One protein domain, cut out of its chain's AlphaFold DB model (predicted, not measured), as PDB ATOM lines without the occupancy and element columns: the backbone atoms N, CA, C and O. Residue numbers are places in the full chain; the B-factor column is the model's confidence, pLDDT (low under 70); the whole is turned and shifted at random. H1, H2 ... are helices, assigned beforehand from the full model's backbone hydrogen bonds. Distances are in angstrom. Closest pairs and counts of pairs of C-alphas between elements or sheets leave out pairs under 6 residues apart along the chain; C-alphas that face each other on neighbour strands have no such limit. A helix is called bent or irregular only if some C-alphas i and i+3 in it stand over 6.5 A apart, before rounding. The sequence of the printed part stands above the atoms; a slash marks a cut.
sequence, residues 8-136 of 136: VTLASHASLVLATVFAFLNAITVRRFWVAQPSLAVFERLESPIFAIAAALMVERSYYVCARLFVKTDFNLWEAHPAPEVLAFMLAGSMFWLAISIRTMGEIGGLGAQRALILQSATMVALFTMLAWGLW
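This is residues 8 to 136 of the 136 residues of an uncharacterized protein of Sulfitobacter sp. SK025 (UniProt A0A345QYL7). Four long helices, H1, H2, H4 and H5, run roughly side by side in a flat slab, with H4 in the middle between H2 on one side and H1 and H5 on the other. H1, H4 and H5 form a three-helix bundle, helices lying alongside one another, though H4 and H5 meet near one end alone; the short H3 sits at one end of the slab, where residues 69 to 74, of which 69 belongs to H2, stick out. The printed part has 129 residues with five named helices, in the order H1 H2 H3 H4 H5, and no named strand; the class is all helix. It is loose, with a radius of gyration of the C-alphas of 17.6 A, and spans 59 by 36 by 17 A.

H1, residues 8 to 34, begins with C-alpha 8 at (28.280, 22.767, 34.846) and is 35.9 A long. It has a kink of 42 degrees near residue 28 and is irregular, with C-alphas 29 and 32 7.7 A apart. H2, residues 40 to 69, is the longest at 30 residues and 41.9 A, with C-alpha 40 at (10.055, -7.739, 46.550). It has a kink of 31 degrees near residue 47 and is only just irregular, with C-alphas 45 and 48 6.6 A apart. H3 is residues 77 to 80. H4, residues 83 to 104, is 31.6 A long. H5, residues 111 to 134, is 34.3 A long and ends with C-alpha 134 at (32.933, 22.956, 25.536).

H4 is the hub, touching three helices. It touches H1 at a shallow tilt of 20 degrees, the same way, with the closest C-alphas, those of Ala 23 and Ala 99, 3.8 A apart. It touches H2 at a shallow tilt of 17 degrees, opposite ways, closest at the C-alphas of Pro 49 and Leu 98, 5.2 A apart. H4 and H5 are a hairpin at a shallow tilt of 17 degrees, touching with residues 100 to 104 and 113 to 117 alone; their closest C-alphas, of Arg 103 and Ala 113, are 6.3 A apart. H1 touches H5 at a shallow tilt of 14 degrees, opposite ways, closest at the C-alphas of Val 8 and Ala 132, 5.1 A apart. H3 is close to H2 but not clearly touching, with the C-alphas of Ala 67 and Leu 77 5.8 A apart, and H3 and H4 meet only through their link. H2 is apart from H1 and H5. Every O i to N i+4 pair is within hydrogen-bond range in H4, against 21 of 23 in H1, 22 of 26 in H2 and 18 of 20 in H5; H3 is too short for such a pair.

The C-alphas farthest apart, those of Asp 74 and Gly 109, are 59.6 A apart. The printed part has no cut and no long link. The mean pLDDT of the printed part is 82.1; residues 33 to 38, 77 to 83, 106 to 112 and 136 are under 70.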
ATOM      1  N   VAL A   8      28.546  23.931  33.989       80.69
ATOM      2  CA  VAL A   8      28.280  22.767  34.846       80.69
ATOM      3  C   VAL A   8      26.795  22.646  35.188       80.69
ATOM      4  O   VAL A   8      26.244  21.542  35.146       80.69
ATOM      5  N   THR A   9      26.119  23.765  35.468       82.81
ATOM      6  CA  THR A   9      24.663  23.775  35.671       82.81
ATOM      7  C   THR A   9      23.953  23.261  34.425       82.81
ATOM      8  O   THR A   9      23.123  22.354  34.524       82.81
ATOM      9  N   LEU A  10      24.296  23.782  33.243       84.62
ATOM     10  CA  LEU A  10      23.661  23.366  31.992       84.62
ATOM     11  C   LEU A  10      23.949  21.894  31.667       84.62
ATOM     12  O   LEU A  10      23.024  21.152  31.334       84.62
ATOM     13  N   ALA A  11      25.200  21.450  31.822       86.19
ATOM     14  CA  ALA A  11      25.598  20.058  31.620       86.19
ATOM     15  C   ALA A  11      24.822  19.100  32.537       86.19
ATOM     16  O   ALA A  11      24.362  18.046  32.087       86.19
ATOM     17  N   SER A  12      24.614  19.482  33.799       85.38
ATOM     18  CA  SER A  12      23.847  18.695  34.772       85.38
ATOM     19  C   SER A  12      22.366  18.600  34.393       85.38
ATOM     20  O   SER A  12      21.795  17.511  34.415       85.38
ATOM     21  N   HIS A  13      21.749  19.703  33.957       88.00
ATOM     22  CA  HIS A  13      20.351  19.705  33.506       88.00
ATOM     23  C   HIS A  13      20.156  18.899  32.216       88.00
ATOM     24  O   HIS A  13      19.221  18.105  32.117       88.00
ATOM     25  N   ALA A  14      21.055  19.044  31.239       88.50
ATOM     26  CA  ALA A  14      21.021  18.248  30.015       88.50
ATOM     27  C   ALA A  14      21.191  16.748  30.315       88.50
ATOM     28  O   ALA A  14      20.479  15.912  29.756       88.50
ATOM     29  N   SER A  15      22.077  16.415  31.255       90.81
ATOM     30  CA  SER A  15      22.281  15.043  31.728       90.81
ATOM     31  C   SER A  15      21.047  14.490  32.440       90.81
ATOM     32  O   SER A  15      20.677  13.345  32.204       90.81
ATOM     33  N   LEU A  16      20.353  15.296  33.248       89.94
ATOM     34  CA  LEU A  16      19.085  14.908  33.869       89.94
ATOM     35  C   LEU A  16      18.008  14.589  32.821       89.94
ATOM     36  O   LEU A  16      17.320  13.570  32.931       89.94
ATOM     37  N   VAL A  17      17.875  15.422  31.783       91.56
ATOM     38  CA  VAL A  17      16.936  15.171  30.678       91.56
ATOM     39  C   VAL A  17      17.284  13.861  29.974       91.56
ATOM     40  O   VAL A  17      16.409  13.015  29.783       91.56
ATOM     41  N   LEU A  18      18.560  13.644  29.649       93.62
ATOM     42  CA  LEU A  18      19.007  12.414  29.000       93.62
ATOM     43  C   LEU A  18      18.776  11.174  29.880       93.62
ATOM     44  O   LEU A  18      18.255  10.166  29.401       93.62
ATOM     45  N   ALA A  19      19.092  11.252  31.173       92.44
ATOM     46  CA  ALA A  19      18.846  10.180  32.133       92.44
ATOM     47  C   ALA A  19      17.352   9.832  32.228       92.44
ATOM     48  O   ALA A  19      16.987   8.657  32.271       92.44
ATOM     49  N   THR A  20      16.484  10.845  32.179       90.88
ATOM     50  CA  THR A  20      15.028  10.667  32.142       90.88
ATOM     51  C   THR A  20      14.596   9.936  30.867       90.88
ATOM     52  O   THR A  20      13.829   8.975  30.934       90.88
ATOM     53  N   VAL A  21      15.134  10.319  29.704       93.44
ATOM     54  CA  VAL A  21      14.885   9.614  28.433       93.44
ATOM     55  C   VAL A  21      15.325   8.152  28.525       93.44
ATOM     56  O   VAL A  21      14.571   7.262  28.128       93.44
ATOM     57  N   PHE A  22      16.501   7.868  29.091       93.88
ATOM     58  CA  PHE A  22      16.957   6.492  29.299       93.88
ATOM     59  C   PHE A  22      16.040   5.704  30.230       93.88
ATOM     60  O   PHE A  22      15.717   4.560  29.909       93.88
ATOM     61  N   ALA A  23      15.557   6.304  31.320       90.62
ATOM     62  CA  ALA A  23      14.588   5.664  32.205       90.62
ATOM     63  C   ALA A  23      13.307   5.269  31.448       90.62
ATOM     64  O   ALA A  23      12.873   4.119  31.543       90.62
ATOM     65  N   PHE A  24      12.758   6.165  30.616       90.62
ATOM     66  CA  PHE A  24      11.582   5.875  29.788       90.62
ATOM     67  C   PHE A  24      11.836   4.779  28.747       90.62
ATOM     68  O   PHE A  24      11.055   3.830  28.643       90.62
ATOM     69  N   LEU A  25      12.932   4.869  27.988       90.19
ATOM     70  CA  LEU A  25      13.283   3.863  26.981       90.19
ATOM     71  C   LEU A  25      13.501   2.484  27.616       90.19
ATOM     72  O   LEU A  25      13.060   1.463  27.075       90.19
ATOM     73  N   ASN A  26      14.144   2.449  28.785       89.56
ATOM     74  CA  ASN A  26      14.343   1.221  29.541       89.56
ATOM     75  C   ASN A  26      13.000   0.665  30.026       89.56
ATOM     76  O   ASN A  26      12.756  -0.520  29.812       89.56
ATOM     77  N   ALA A  27      12.099   1.502  30.553       86.69
ATOM     78  CA  ALA A  27      10.768   1.089  31.003       86.69
ATOM     79  C   ALA A  27       9.929   0.482  29.868       86.69
ATOM     80  O   ALA A  27       9.334  -0.583  30.035       86.69
ATOM     81  N   ILE A  28       9.939   1.101  28.682       87.44
ATOM     82  CA  ILE A  28       9.267   0.566  27.488       87.44
ATOM     83  C   ILE A  28       9.857  -0.794  27.106       87.44
ATOM     84  O   ILE A  28       9.114  -1.743  26.852       87.44
ATOM     85  N   THR A  29      11.187  -0.906  27.101       85.19
ATOM     86  CA  THR A  29      11.876  -2.141  26.704       85.19
ATOM     87  C   THR A  29      11.572  -3.300  27.654       85.19
ATOM     88  O   THR A  29      11.405  -4.437  27.210       85.19
ATOM     89  N   VAL A  30      11.487  -3.028  28.960       81.19
ATOM     90  CA  VAL A  30      11.264  -4.068  29.976       81.19
ATOM     91  C   VAL A  30       9.788  -4.282  30.331       81.19
ATOM     92  O   VAL A  30       9.483  -5.184  31.105       81.19
ATOM     93  N   ARG A  31       8.856  -3.528  29.726       79.12
ATOM     94  CA  ARG A  31       7.408  -3.546  30.026       79.12
ATOM     95  C   ARG A  31       6.811  -4.952  30.147       79.12
ATOM     96  O   ARG A  31       6.008  -5.206  31.039       79.12
ATOM     97  N   ARG A  32       7.193  -5.868  29.253       70.75
ATOM     98  CA  ARG A  32       6.682  -7.253  29.232       70.75
ATOM     99  C   ARG A  32       7.072  -8.077  30.466       70.75
ATOM    100  O   ARG A  32       6.357  -9.005  30.817       70.75
ATOM    101  N   PHE A  33       8.178  -7.732  31.121       69.44
ATOM    102  CA  PHE A  33       8.674  -8.422  32.313       69.44
ATOM    103  C   PHE A  33       8.014  -7.904  33.595       69.44
ATOM    104  O   PHE A  33       7.856  -8.655  34.551       69.44
ATOM    105  N   TRP A  34       7.545  -6.654  33.589       64.69
ATOM    106  CA  TRP A  34       6.845  -6.037  34.721       64.69
ATOM    107  C   TRP A  34       5.520  -6.722  35.058       64.69
ATOM    108  O   TRP A  34       5.197  -6.914  36.225       64.69
ATOM    109  N   VAL A  35       4.775  -7.132  34.031       60.81
ATOM    110  CA  VAL A  35       3.490  -7.831  34.195       60.81
ATOM    111  C   VAL A  35       3.693  -9.277  34.661       60.81
ATOM    112  O   VAL A  35       2.800  -9.860  35.267       60.81
ATOM    113  N   ALA A  36       4.863  -9.859  34.393       58.16
ATOM    114  CA  ALA A  36       5.108 -11.276  34.622       58.16
ATOM    115  C   ALA A  36       5.566 -11.605  36.054       58.16
ATOM    116  O   ALA A  36       5.286 -12.711  36.508       58.16
ATOM    117  N   GLN A  37       6.270 -10.703  36.760       62.41
ATOM    118  CA  GLN A  37       6.852 -11.003  38.082       62.41
ATOM    119  C   GLN A  37       7.013  -9.769  39.000       62.41
ATOM    120  O   GLN A  37       8.136  -9.306  39.224       62.41
ATOM    121  N   PRO A  38       5.932  -9.232  39.597       64.06
ATOM    122  CA  PRO A  38       6.079  -8.343  40.744       64.06
ATOM    123  C   PRO A  38       6.675  -9.142  41.916       64.06
ATOM    124  O   PRO A  38       6.032 -10.031  42.469       64.06
ATOM    125  N   SER A  39       7.925  -8.855  42.278       72.81
ATOM    126  CA  SER A  39       8.599  -9.452  43.437       72.81
ATOM    127  C   SER A  39       9.240  -8.371  44.304       72.81
ATOM    128  O   SER A  39       9.619  -7.310  43.803       72.81
ATOM    129  N   LEU A  40       9.393  -8.647  45.603       76.38
ATOM    130  CA  LEU A  40      10.055  -7.739  46.550       76.38
ATOM    131  C   LEU A  40      11.478  -7.376  46.097       76.38
ATOM    132  O   LEU A  40      11.863  -6.216  46.169       76.38
ATOM    133  N   ALA A  41      12.205  -8.324  45.500       75.00
ATOM    134  CA  ALA A  41      13.545  -8.091  44.964       75.00
ATOM    135  C   ALA A  41      13.582  -7.049  43.824       75.00
ATOM    136  O   ALA A  41      14.578  -6.350  43.649       75.00
ATOM    137  N   VAL A  42      12.509  -6.930  43.031       74.25
ATOM    138  CA  VAL A  42      12.384  -5.878  42.004       74.25
ATOM    139  C   VAL A  42      12.114  -4.520  42.654       74.25
ATOM    140  O   VAL A  42      12.636  -3.508  42.191       74.25
ATOM    141  N   PHE A  43      11.331  -4.500  43.735       73.81
ATOM    142  CA  PHE A  43      11.017  -3.285  44.481       73.81
ATOM    143  C   PHE A  43      12.249  -2.715  45.200       73.81
ATOM    144  O   PHE A  43      12.549  -1.538  45.027       73.81
ATOM    145  N   GLU A  44      13.025  -3.551  45.894       78.50
ATOM    146  CA  GLU A  44      14.258  -3.147  46.597       78.50
ATOM    147  C   GLU A  44      15.280  -2.475  45.660       78.50
ATOM    148  O   GLU A  44      15.944  -1.504  46.026       78.50
ATOM    149  N   ARG A  45      15.371  -2.936  44.403       78.94
ATOM    150  CA  ARG A  45      16.256  -2.339  43.385       78.94
ATOM    151  C   ARG A  45      15.801  -0.954  42.918       78.94
ATOM    152  O   ARG A  45      16.630  -0.173  42.461       78.94
ATOM    153  N   LEU A  46      14.503  -0.654  42.990       83.69
ATOM    154  CA  LEU A  46      13.937   0.649  42.619       83.69
ATOM    155  C   LEU A  46      13.870   1.631  43.773       83.69
ATOM    156  O   LEU A  46      13.936   2.836  43.547       83.69
ATOM    157  N   GLU A  47      13.695   1.127  44.988       86.56
ATOM    158  CA  GLU A  47      13.461   1.950  46.166       86.56
ATOM    159  C   GLU A  47      14.584   2.967  46.365       86.56
ATOM    160  O   GLU A  47      14.326   4.161  46.489       86.56
ATOM    161  N   SER A  48      15.834   2.505  46.312       87.31
ATOM    162  CA  SER A  48      17.004   3.351  46.558       87.31
ATOM    163  C   SER A  48      17.125   4.539  45.584       87.31
ATOM    164  O   SER A  48      17.227   5.675  46.057       87.31
ATOM    165  N   PRO A  49      17.068   4.358  44.245       87.69
ATOM    166  CA  PRO A  49      17.102   5.499  43.331       87.69
ATOM    167  C   PRO A  49      15.861   6.397  43.444       87.69
ATOM    168  O   PRO A  49      15.990   7.613  43.317       87.69
ATOM    169  N   ILE A  50      14.674   5.845  43.726       88.81
ATOM    170  CA  ILE A  50      13.460   6.650  43.956       88.81
ATOM    171  C   ILE A  50      13.629   7.532  45.196       88.81
ATOM    172  O   ILE A  50      13.328   8.725  45.146       88.81
ATOM    173  N   PHE A  51      14.149   6.969  46.288       90.25
ATOM    174  CA  PHE A  51      14.431   7.707  47.512       90.25
ATOM    175  C   PHE A  51      15.457   8.817  47.270       90.25
ATOM    176  O   PHE A  51      15.248   9.947  47.701       90.25
ATOM    177  N   ALA A  52      16.529   8.534  46.524       88.62
ATOM    178  CA  ALA A  52      17.539   9.531  46.179       88.62
ATOM    179  C   ALA A  52      16.956  10.697  45.354       88.62
ATOM    180  O   ALA A  52      17.230  11.859  45.656       88.62
ATOM    181  N   ILE A  53      16.091  10.408  44.370       90.00
ATOM    182  CA  ILE A  53      15.363  11.435  43.603       90.00
ATOM    183  C   ILE A  53      14.472  12.265  44.532       90.00
ATOM    184  O   ILE A  53      14.507  13.494  44.481       90.00
ATOM    185  N   ALA A  54      13.688  11.611  45.394       88.38
ATOM    186  CA  ALA A  54      12.796  12.288  46.332       88.38
ATOM    187  C   ALA A  54      13.565  13.186  47.311       88.38
ATOM    188  O   ALA A  54      13.175  14.333  47.521       88.38
ATOM    189  N   ALA A  55      14.681  12.704  47.863       87.38
ATOM    190  CA  ALA A  55      15.541  13.474  48.750       87.38
ATOM    191  C   ALA A  55      16.130  14.699  48.037       87.38
ATOM    192  O   ALA A  55      16.047  15.809  48.558       87.38
ATOM    193  N   ALA A  56      16.660  14.526  46.824       86.94
ATOM    194  CA  ALA A  56      17.232  15.626  46.056       86.94
ATOM    195  C   ALA A  56      16.172  16.678  45.672       86.94
ATOM    196  O   ALA A  56      16.416  17.873  45.834       86.94
ATOM    197  N   LEU A  57      14.968  16.252  45.267       85.25
ATOM    198  CA  LEU A  57      13.836  17.154  45.020       85.25
ATOM    199  C   LEU A  57      13.391  17.878  46.291       85.25
ATOM    200  O   LEU A  57      13.089  19.067  46.243       85.25
ATOM    201  N   MET A  58      13.339  17.180  47.426       88.00
ATOM    202  CA  MET A  58      12.965  17.786  48.700       88.00
ATOM    203  C   MET A  58      13.953  18.888  49.076       88.00
ATOM    204  O   MET A  58      13.526  20.000  49.369       88.00
ATOM    205  N   VAL A  59      15.260  18.627  48.975       85.88
ATOM    206  CA  VAL A  59      16.293  19.639  49.237       85.88
ATOM    207  C   VAL A  59      16.181  20.809  48.256       85.88
ATOM    208  O   VAL A  59      16.169  21.957  48.694       85.88
ATOM    209  N   GLU A  60      16.022  20.549  46.953       81.88
ATOM    210  CA  GLU A  60      15.858  21.594  45.931       81.88
ATOM    211  C   GLU A  60      14.640  22.491  46.212       81.88
ATOM    212  O   GLU A  60      14.730  23.721  46.171       81.88
ATOM    213  N   ARG A  61      13.489  21.894  46.544       84.94
ATOM    214  CA  ARG A  61      12.254  22.640  46.823       84.94
ATOM    215  C   ARG A  61      12.324  23.375  48.158       84.94
ATOM    216  O   ARG A  61      11.895  24.526  48.213       84.94
ATOM    217  N   SER A  62      12.911  22.779  49.195       84.62
ATOM    218  CA  SER A  62      13.176  23.462  50.467       84.62
ATOM    219  C   SER A  62      14.093  24.667  50.266       84.62
ATOM    220  O   SER A  62      13.790  25.748  50.769       84.62
ATOM    221  N   TYR A  63      15.152  24.522  49.466       79.44
ATOM    222  CA  TYR A  63      16.061  25.617  49.139       79.44
ATOM    223  C   TYR A  63      15.339  26.765  48.437       79.44
ATOM    224  O   TYR A  63      15.476  27.923  48.829       79.44
ATOM    225  N   TYR A  64      14.511  26.445  47.439       79.38
ATOM    226  CA  TYR A  64      13.706  27.438  46.733       79.38
ATOM    227  C   TYR A  64      12.750  28.187  47.675       79.38
ATOM    228  O   TYR A  64      12.637  29.411  47.598       79.38
ATOM    229  N   VAL A  65      12.076  27.471  48.580       83.00
ATOM    230  CA  VAL A  65      11.185  28.079  49.579       83.00
ATOM    231  C   VAL A  65      11.966  29.015  50.499       83.00
ATOM    232  O   VAL A  65      11.570  30.168  50.660       83.00
ATOM    233  N   CYS A  66      13.102  28.573  51.044       83.62
ATOM    234  CA  CYS A  66      13.968  29.417  51.867       83.62
ATOM    235  C   CYS A  66      14.432  30.660  51.097       83.62
ATOM    236  O   CYS A  66      14.266  31.774  51.588       83.62
ATOM    237  N   ALA A  67      14.913  30.503  49.863       79.25
ATOM    238  CA  ALA A  67      15.339  31.618  49.021       79.25
ATOM    239  C   ALA A  67      14.226  32.658  48.810       79.25
ATOM    240  O   ALA A  67      14.489  33.860  48.788       79.25
ATOM    241  N   ARG A  68      12.966  32.221  48.704       82.12
ATOM    242  CA  ARG A  68      11.811  33.126  48.625       82.12
ATOM    243  C   ARG A  68      11.495  33.816  49.949       82.12
ATOM    244  O   ARG A  68      11.130  34.988  49.922       82.12
ATOM    245  N   LEU A  69      11.642  33.132  51.080       83.75
ATOM    246  CA  LEU A  69      11.423  33.725  52.404       83.75
ATOM    247  C   LEU A  69      12.466  34.803  52.727       83.75
ATOM    248  O   LEU A  69      12.120  35.846  53.275       83.75
ATOM    249  N   PHE A  70      13.718  34.587  52.323       83.06
ATOM    250  CA  PHE A  70      14.827  35.510  52.575       83.06
ATOM    251  C   PHE A  70      15.000  36.598  51.505       83.06
ATOM    252  O   PHE A  70      15.877  37.445  51.639       83.06
ATOM    253  N   VAL A  71      14.135  36.659  50.485       80.06
ATOM    254  CA  VAL A  71      14.273  37.592  49.344       80.06
ATOM    255  C   VAL A  71      14.283  39.080  49.733       80.06
ATOM    256  O   VAL A  71      14.758  39.910  48.969       80.06
ATOM    257  N   LYS A  72      13.725  39.430  50.900       79.50
ATOM    258  CA  LYS A  72      13.693  40.804  51.436       79.50
ATOM    259  C   LYS A  72      14.747  41.065  52.517       79.50
ATOM    260  O   LYS A  72      14.698  42.103  53.167       79.50
ATOM    261  N   THR A  73      15.637  40.111  52.753       81.19
ATOM    262  CA  THR A  73      16.753  40.238  53.693       81.19
ATOM    263  C   THR A  73      18.050  40.427  52.913       81.19
ATOM    264  O   THR A  73      18.101  40.090  51.732       81.19
ATOM    265  N   ASP A  74      19.113  40.887  53.570       77.56
ATOM    266  CA  ASP A  74      20.449  40.975  52.957       77.56
ATOM    267  C   ASP A  74      21.095  39.591  52.727       77.56
ATOM    268  O   ASP A  74      22.230  39.485  52.266       77.56
ATOM    269  N   PHE A  75      20.388  38.505  53.059       73.56
ATOM    270  CA  PHE A  75      20.889  37.145  52.949       73.56
ATOM    271  C   PHE A  75      20.602  36.556  51.561       73.56
ATOM    272  O   PHE A  75      19.534  35.993  51.302       73.56
ATOM    273  N   ASN A  76      21.579  36.663  50.657       72.50
ATOM    274  CA  ASN A  76      21.502  36.046  49.337       72.50
ATOM    275  C   ASN A  76      21.898  34.564  49.389       72.50
ATOM    276  O   ASN A  76      23.063  34.198  49.236       72.50
ATOM    277  N   LEU A  77      20.902  33.693  49.561       69.75
ATOM    278  CA  LEU A  77      21.112  32.244  49.537       69.75
ATOM    279  C   LEU A  77      21.778  31.769  48.241       69.75
ATOM    280  O   LEU A  77      22.599  30.865  48.286       69.75
ATOM    281  N   TRP A  78      21.482  32.369  47.088       68.25
ATOM    282  CA  TRP A  78      22.037  31.917  45.807       68.25
ATOM    283  C   TRP A  78      23.548  32.131  45.685       68.25
ATOM    284  O   TRP A  78      24.198  31.386  44.962       68.25
ATOM    285  N   GLU A  79      24.107  33.100  46.410       67.44
ATOM    286  CA  GLU A  79      25.555  33.350  46.469       67.44
ATOM    287  C   GLU A  79      26.238  32.577  47.604       67.44
ATOM    288  O   GLU A  79      27.438  32.320  47.549       67.44
ATOM    289  N   ALA A  80      25.485  32.182  48.633       67.00
ATOM    290  CA  ALA A  80      26.027  31.534  49.823       67.00
ATOM    291  C   ALA A  80      26.411  30.056  49.612       67.00
ATOM    292  O   ALA A  80      27.102  29.482  50.454       67.00
ATOM    293  N   HIS A  81      25.958  29.414  48.527       64.00
ATOM    294  CA  HIS A  81      26.249  28.003  48.266       64.00
ATOM    295  C   HIS A  81      26.136  27.661  46.766       64.00
ATOM    296  O   HIS A  81      25.172  28.097  46.134       64.00
ATOM    297  N   PRO A  82      26.990  26.775  46.203       61.81
ATOM    298  CA  PRO A  82      26.819  26.190  44.860       61.81
ATOM    299  C   PRO A  82      25.654  25.175  44.805       61.81
ATOM    300  O   PRO A  82      25.713  24.125  44.165       61.81
ATOM    301  N   ALA A  83      24.579  25.447  45.549       67.38
ATOM    302  CA  ALA A  83      23.422  24.575  45.702       67.38
ATOM    303  C   ALA A  83      22.774  24.166  44.363       67.38
ATOM    304  O   ALA A  83      22.440  22.988  44.235       67.38
ATOM    305  N   PRO A  84      22.626  25.043  43.346       70.81
ATOM    306  CA  PRO A  84      21.949  24.661  42.106       70.81
ATOM    307  C   PRO A  84      22.694  23.575  41.320       70.81
ATOM    308  O   PRO A  84      22.074  22.658  40.786       70.81
ATOM    309  N   GLU A  85      24.022  23.657  41.269       76.06
ATOM    310  CA  GLU A  85      24.867  22.781  40.451       76.06
ATOM    311  C   GLU A  85      24.953  21.383  41.049       76.06
ATOM    312  O   GLU A  85      24.723  20.385  40.365       76.06
ATOM    313  N   VAL A  86      25.226  21.320  42.354       80.94
ATOM    314  CA  VAL A  86      25.351  20.059  43.088       80.94
ATOM    315  C   VAL A  86      24.012  19.323  43.110       80.94
ATOM    316  O   VAL A  86      23.974  18.119  42.864       80.94
ATOM    317  N   LEU A  87      22.901  20.033  43.336       81.25
ATOM    318  CA  LEU A  87      21.570  19.420  43.346       81.25
ATOM    319  C   LEU A  87      21.156  18.919  41.961       81.25
ATOM    320  O   LEU A  87      20.649  17.800  41.850       81.25
ATOM    321  N   ALA A  88      21.420  19.689  40.901       82.69
ATOM    322  CA  ALA A  88      21.154  19.252  39.532       82.69
ATOM    323  C   ALA A  88      21.973  18.002  39.168       82.69
ATOM    324  O   ALA A  88      21.440  17.067  38.566       82.69
ATOM    325  N   PHE A  89      23.242  17.947  39.578       85.12
ATOM    326  CA  PHE A  89      24.094  16.777  39.378       85.12
ATOM    327  C   PHE A  89      23.589  15.552  40.154       85.12
ATOM    328  O   PHE A  89      23.482  14.462  39.589       85.12
ATOM    329  N   MET A  90      23.211  15.721  41.426       88.31
ATOM    330  CA  MET A  90      22.642  14.645  42.248       88.31
ATOM    331  C   MET A  90      21.342  14.093  41.657       88.31
ATOM    332  O   MET A  90      21.157  12.872  41.617       88.31
ATOM    333  N   LEU A  91      20.458  14.962  41.158       89.44
ATOM    334  CA  LEU A  91      19.233  14.550  40.468       89.44
ATOM    335  C   LEU A  91      19.543  13.779  39.185       89.44
ATOM    336  O   LEU A  91      18.965  12.714  38.967       89.44
ATOM    337  N   ALA A  92      20.475  14.272  38.364       90.81
ATOM    338  CA  ALA A  92      20.892  13.590  37.142       90.81
ATOM    339  C   ALA A  92      21.454  12.190  37.440       90.81
ATOM    340  O   ALA A  92      21.047  11.214  36.808       90.81
ATOM    341  N   GLY A  93      22.330  12.075  38.443       91.62
ATOM    342  CA  GLY A  93      22.899  10.801  38.880       91.62
ATOM    343  C   GLY A  93      21.844   9.829  39.415       91.62
ATOM    344  O   GLY A  93      21.825   8.664  39.022       91.62
ATOM    345  N   SER A  94      20.917  10.311  40.245       92.88
ATOM    346  CA  SER A  94      19.843   9.485  40.819       92.88
ATOM    347  C   SER A  94      18.859   9.002  39.750       92.88
ATOM    348  O   SER A  94      18.448   7.841  39.751       92.88
ATOM    349  N   MET A  95      18.531   9.859  38.778       93.88
ATOM    350  CA  MET A  95      17.702   9.488  37.632       93.88
ATOM    351  C   MET A  95      18.410   8.482  36.718       93.88
ATOM    352  O   MET A  95      17.789   7.546  36.216       93.88
ATOM    353  N   PHE A  96      19.722   8.625  36.522       94.12
ATOM    354  CA  PHE A  96      20.488   7.658  35.742       94.12
ATOM    355  C   PHE A  96      20.569   6.303  36.454       94.12
ATOM    356  O   PHE A  96      20.377   5.261  35.829       94.12
ATOM    357  N   TRP A  97      20.740   6.304  37.777       94.06
ATOM    358  CA  TRP A  97      20.648   5.094  38.588       94.06
ATOM    359  C   TRP A  97      19.267   4.430  38.476       94.06
ATOM    360  O   TRP A  97      19.185   3.210  38.301       94.06
ATOM    361  N   LEU A  98      18.179   5.207  38.472       92.25
ATOM    362  CA  LEU A  98      16.840   4.680  38.198       92.25
ATOM    363  C   LEU A  98      16.776   4.012  36.816       92.25
ATOM    364  O   LEU A  98      16.292   2.885  36.699       92.25
ATOM    365  N   ALA A  99      17.307   4.664  35.778       90.94
ATOM    366  CA  ALA A  99      17.330   4.123  34.421       90.94
ATOM    367  C   ALA A  99      18.064   2.774  34.341       90.94
ATOM    368  O   ALA A  99      17.553   1.838  33.717       90.94
ATOM    369  N   ILE A 100      19.226   2.655  34.995       90.75
ATOM    370  CA  ILE A 100      19.990   1.403  35.102       90.75
ATOM    371  C   ILE A 100      19.154   0.334  35.807       90.75
ATOM    372  O   ILE A 100      19.002  -0.779  35.298       90.75
ATOM    373  N   SER A 101      18.566   0.685  36.951       88.56
ATOM    374  CA  SER A 101      17.778  -0.236  37.774       88.56
ATOM    375  C   SER A 101      16.603  -0.810  36.983       88.56
ATOM    376  O   SER A 101      16.444  -2.027  36.932       88.56
ATOM    377  N   ILE A 102      15.868   0.031  36.245       87.94
ATOM    378  CA  ILE A 102      14.798  -0.401  35.332       87.94
ATOM    379  C   ILE A 102      15.335  -1.363  34.264       87.94
ATOM    380  O   ILE A 102      14.743  -2.414  34.023       87.94
ATOM    381  N   ARG A 103      16.466  -1.045  33.621       86.81
ATOM    382  CA  ARG A 103      17.021  -1.887  32.550       86.81
ATOM    383  C   ARG A 103      17.374  -3.290  33.036       86.81
ATOM    384  O   ARG A 103      17.114  -4.259  32.325       86.81
ATOM    385  N   THR A 104      17.947  -3.387  34.232       83.50
ATOM    386  CA  THR A 104      18.385  -4.660  34.830       83.50
ATOM    387  C   THR A 104      17.236  -5.559  35.297       83.50
ATOM    388  O   THR A 104      17.459  -6.730  35.586       83.50
ATOM    389  N   MET A 105      15.991  -5.069  35.327       78.88
ATOM    390  CA  MET A 105      14.818  -5.909  35.624       78.88
ATOM    391  C   MET A 105      14.443  -6.859  34.495       78.88
ATOM    392  O   MET A 105      13.812  -7.880  34.738       78.88
ATOM    393  N   GLY A 106      14.777  -6.512  33.251       66.00
ATOM    394  CA  GLY A 106      14.369  -7.285  32.079       66.00
ATOM    395  C   GLY A 106      15.173  -8.567  31.848       66.00
ATOM    396  O   GLY A 106      15.065  -9.147  30.768       66.00
ATOM    397  N   GLU A 107      16.023  -8.987  32.788       67.31
ATOM    398  CA  GLU A 107      16.964 -10.082  32.566       67.31
ATOM    399  C   GLU A 107      16.421 -11.460  32.940       67.31
ATOM    400  O   GLU A 107      16.498 -11.917  34.075       67.31
ATOM    401  N   ILE A 108      16.015 -12.174  31.893       55.84
ATOM    402  CA  ILE A 108      16.274 -13.603  31.735       55.84
ATOM    403  C   ILE A 108      17.258 -13.697  30.545       55.84
ATOM    404  O   ILE A 108      16.812 -13.718  29.401       55.84
ATOM    405  N   GLY A 109      18.587 -13.628  30.763       54.91
ATOM    406  CA  GLY A 109      19.586 -13.916  29.699       54.91
ATOM    407  C   GLY A 109      20.801 -12.983  29.467       54.91
ATOM    408  O   GLY A 109      21.533 -13.212  28.507       54.91
ATOM    409  N   GLY A 110      21.064 -11.960  30.291       56.56
ATOM    410  CA  GLY A 110      22.404 -11.344  30.471       56.56
ATOM    411  C   GLY A 110      22.984 -10.402  29.387       56.56
ATOM    412  O   GLY A 110      23.597  -9.384  29.695       56.56
ATOM    413  N   LEU A 111      22.847 -10.705  28.091       58.75
ATOM    414  CA  LEU A 111      23.653 -10.024  27.052       58.75
ATOM    415  C   LEU A 111      23.048  -8.701  26.540       58.75
ATOM    416  O   LEU A 111      23.762  -7.806  26.085       58.75
ATOM    417  N   GLY A 112      21.722  -8.546  26.614       68.56
ATOM    418  CA  GLY A 112      21.011  -7.379  26.071       68.56
ATOM    419  C   GLY A 112      21.025  -6.135  26.969       68.56
ATOM    420  O   GLY A 112      20.867  -5.015  26.470       68.56
ATOM    421  N   ALA A 113      21.196  -6.295  28.284       79.25
ATOM    422  CA  ALA A 113      21.275  -5.170  29.213       79.25
ATOM    423  C   ALA A 113      22.673  -4.552  29.214       79.25
ATOM    424  O   ALA A 113      22.785  -3.338  29.073       79.25
ATOM    425  N   GLN A 114      23.726  -5.372  29.261       83.94
ATOM    426  CA  GLN A 114      25.109  -4.902  29.354       83.94
ATOM    427  C   GLN A 114      25.483  -3.922  28.232       83.94
ATOM    428  O   GLN A 114      25.977  -2.830  28.505       83.94
ATOM    429  N   ARG A 115      25.179  -4.253  26.969       85.94
ATOM    430  CA  ARG A 115      25.463  -3.359  25.833       85.94
ATOM    431  C   ARG A 115      24.719  -2.025  25.940       85.94
ATOM    432  O   ARG A 115      25.292  -0.983  25.635       85.94
ATOM    433  N   ALA A 116      23.455  -2.055  26.364       87.19
ATOM    434  CA  ALA A 116      22.660  -0.844  26.537       87.19
ATOM    435  C   ALA A 116      23.200   0.021  27.680       87.19
ATOM    436  O   ALA A 116      23.307   1.229  27.514       87.19
ATOM    437  N   LEU A 117      23.604  -0.589  28.796       89.88
ATOM    438  CA  LEU A 117      24.192   0.111  29.937       89.88
ATOM    439  C   LEU A 117      25.532   0.760  29.582       89.88
ATOM    440  O   LEU A 117      25.755   1.915  29.938       89.88
ATOM    441  N   ILE A 118      26.395   0.058  28.837       91.56
ATOM    442  CA  ILE A 118      27.661   0.614  28.338       91.56
ATOM    443  C   ILE A 118      27.383   1.822  27.444       91.56
ATOM    444  O   ILE A 118      27.968   2.881  27.653       91.56
ATOM    445  N   LEU A 119      26.465   1.684  26.482       92.81
ATOM    446  CA  LEU A 119      26.129   2.770  25.565       92.81
ATOM    447  C   LEU A 119      25.542   3.972  26.313       92.81
ATOM    448  O   LEU A 119      26.026   5.080  26.134       92.81
ATOM    449  N   GLN A 120      24.555   3.754  27.186       93.75
ATOM    450  CA  GLN A 120      23.918   4.814  27.970       93.75
ATOM    451  C   GLN A 120      24.930   5.531  28.874       93.75
ATOM    452  O   GLN A 120      24.948   6.757  28.909       93.75
ATOM    453  N   SER A 121      25.821   4.788  29.538       93.69
ATOM    454  CA  SER A 121      26.878   5.369  30.381       93.69
ATOM    455  C   SER A 121      27.868   6.188  29.555       93.69
ATOM    456  O   SER A 121      28.181   7.319  29.916       93.69
ATOM    457  N   ALA A 122      28.316   5.656  28.414       95.12
ATOM    458  CA  ALA A 122      29.204   6.373  27.506       95.12
ATOM    459  C   ALA A 122      28.548   7.655  26.973       95.12
ATOM    460  O   ALA A 122      29.194   8.697  26.935       95.12
ATOM    461  N   THR A 123      27.259   7.611  26.616       94.81
ATOM    462  CA  THR A 123      26.511   8.794  26.170       94.81
ATOM    463  C   THR A 123      26.351   9.826  27.287       94.81
ATOM    464  O   THR A 123      26.542  11.008  27.019       94.81
ATOM    465  N   MET A 124      26.063   9.413  28.527       94.69
ATOM    466  CA  MET A 124      25.996  10.326  29.680       94.69
ATOM    467  C   MET A 124      27.327  11.046  29.901       94.69
ATOM    468  O   MET A 124      27.360  12.271  29.991       94.69
ATOM    469  N   VAL A 125      28.429  10.289  29.952       93.19
ATOM    470  CA  VAL A 125      29.772  10.842  30.176       93.19
ATOM    471  C   VAL A 125      30.178  11.761  29.028       93.19
ATOM    472  O   VAL A 125      30.675  12.857  29.279       93.19
ATOM    473  N   ALA A 126      29.933  11.353  27.780       93.69
ATOM    474  CA  ALA A 126      30.231  12.171  26.610       93.69
ATOM    475  C   ALA A 126      29.433  13.481  26.621       93.69
ATOM    476  O   ALA A 126      30.034  14.542  26.488       93.69
ATOM    477  N   LEU A 127      28.113  13.429  26.846       92.81
ATOM    478  CA  LEU A 127      27.265  14.623  26.907       92.81
ATOM    479  C   LEU A 127      27.732  15.580  28.006       92.81
ATOM    480  O   LEU A 127      27.936  16.764  27.737       92.81
ATOM    481  N   PHE A 128      27.918  15.071  29.227       89.31
ATOM    482  CA  PHE A 128      28.332  15.895  30.357       89.31
ATOM    483  C   PHE A 128      29.695  16.537  30.096       89.31
ATOM    484  O   PHE A 128      29.835  17.744  30.254       89.31
ATOM    485  N   THR A 129      30.679  15.759  29.633       89.56
ATOM    486  CA  THR A 129      32.035  16.259  29.360       89.56
ATOM    487  C   THR A 129      32.031  17.284  28.227       89.56
ATOM    488  O   THR A 129      32.646  18.336  28.363       89.56
ATOM    489  N   MET A 130      31.308  17.022  27.133       92.00
ATOM    490  CA  MET A 130      31.209  17.950  26.003       92.00
ATOM    491  C   MET A 130      30.580  19.284  26.405       92.00
ATOM    492  O   MET A 130      31.070  20.325  25.983       92.00
ATOM    493  N   LEU A 131      29.520  19.271  27.217       88.19
ATOM    494  CA  LEU A 131      28.858  20.499  27.661       88.19
ATOM    495  C   LEU A 131      29.651  21.223  28.749       88.19
ATOM    496  O   LEU A 131      29.788  22.437  28.687       88.19
ATOM    497  N   ALA A 132      30.193  20.498  29.728       85.44
ATOM    498  CA  ALA A 132      30.945  21.106  30.819       85.44
ATOM    499  C   ALA A 132      32.269  21.714  30.338       85.44
ATOM    500  O   ALA A 132      32.640  22.779  30.813       85.44
ATOM    501  N   TRP A 133      32.962  21.057  29.399       84.06
ATOM    502  CA  TRP A 133      34.244  21.521  28.857       84.06
ATOM    503  C   TRP A 133      34.087  22.450  27.651       84.06
ATOM    504  O   TRP A 133      34.840  23.400  27.500       84.06
ATOM    505  N   GLY A 134      33.126  22.178  26.764       76.12
ATOM    506  CA  GLY A 134      32.933  22.956  25.536       76.12
ATOM    507  C   GLY A 134      32.273  24.317  25.749       76.12
ATOM    508  O   GLY A 134      32.252  25.124  24.825       76.12
ATOM    509  N   LEU A 135      31.715  24.556  26.938       73.56
ATOM    510  CA  LEU A 135      31.087  25.820  27.336       73.56
ATOM    511  C   LEU A 135      31.870  26.540  28.445       73.56
ATOM    512  O   LEU A 135      31.359  27.517  28.995       73.56
ATOM    513  N   TRP A 136      33.047  26.014  28.794       62.25
ATOM    514  CA  TRP A 136      33.981  26.616  29.742       62.25
ATOM    515  C   TRP A 136      34.801  27.724  29.079       62.25
ATOM    516  O   TRP A 136      35.103  27.593  27.869       62.25
TER     517      TRP A 136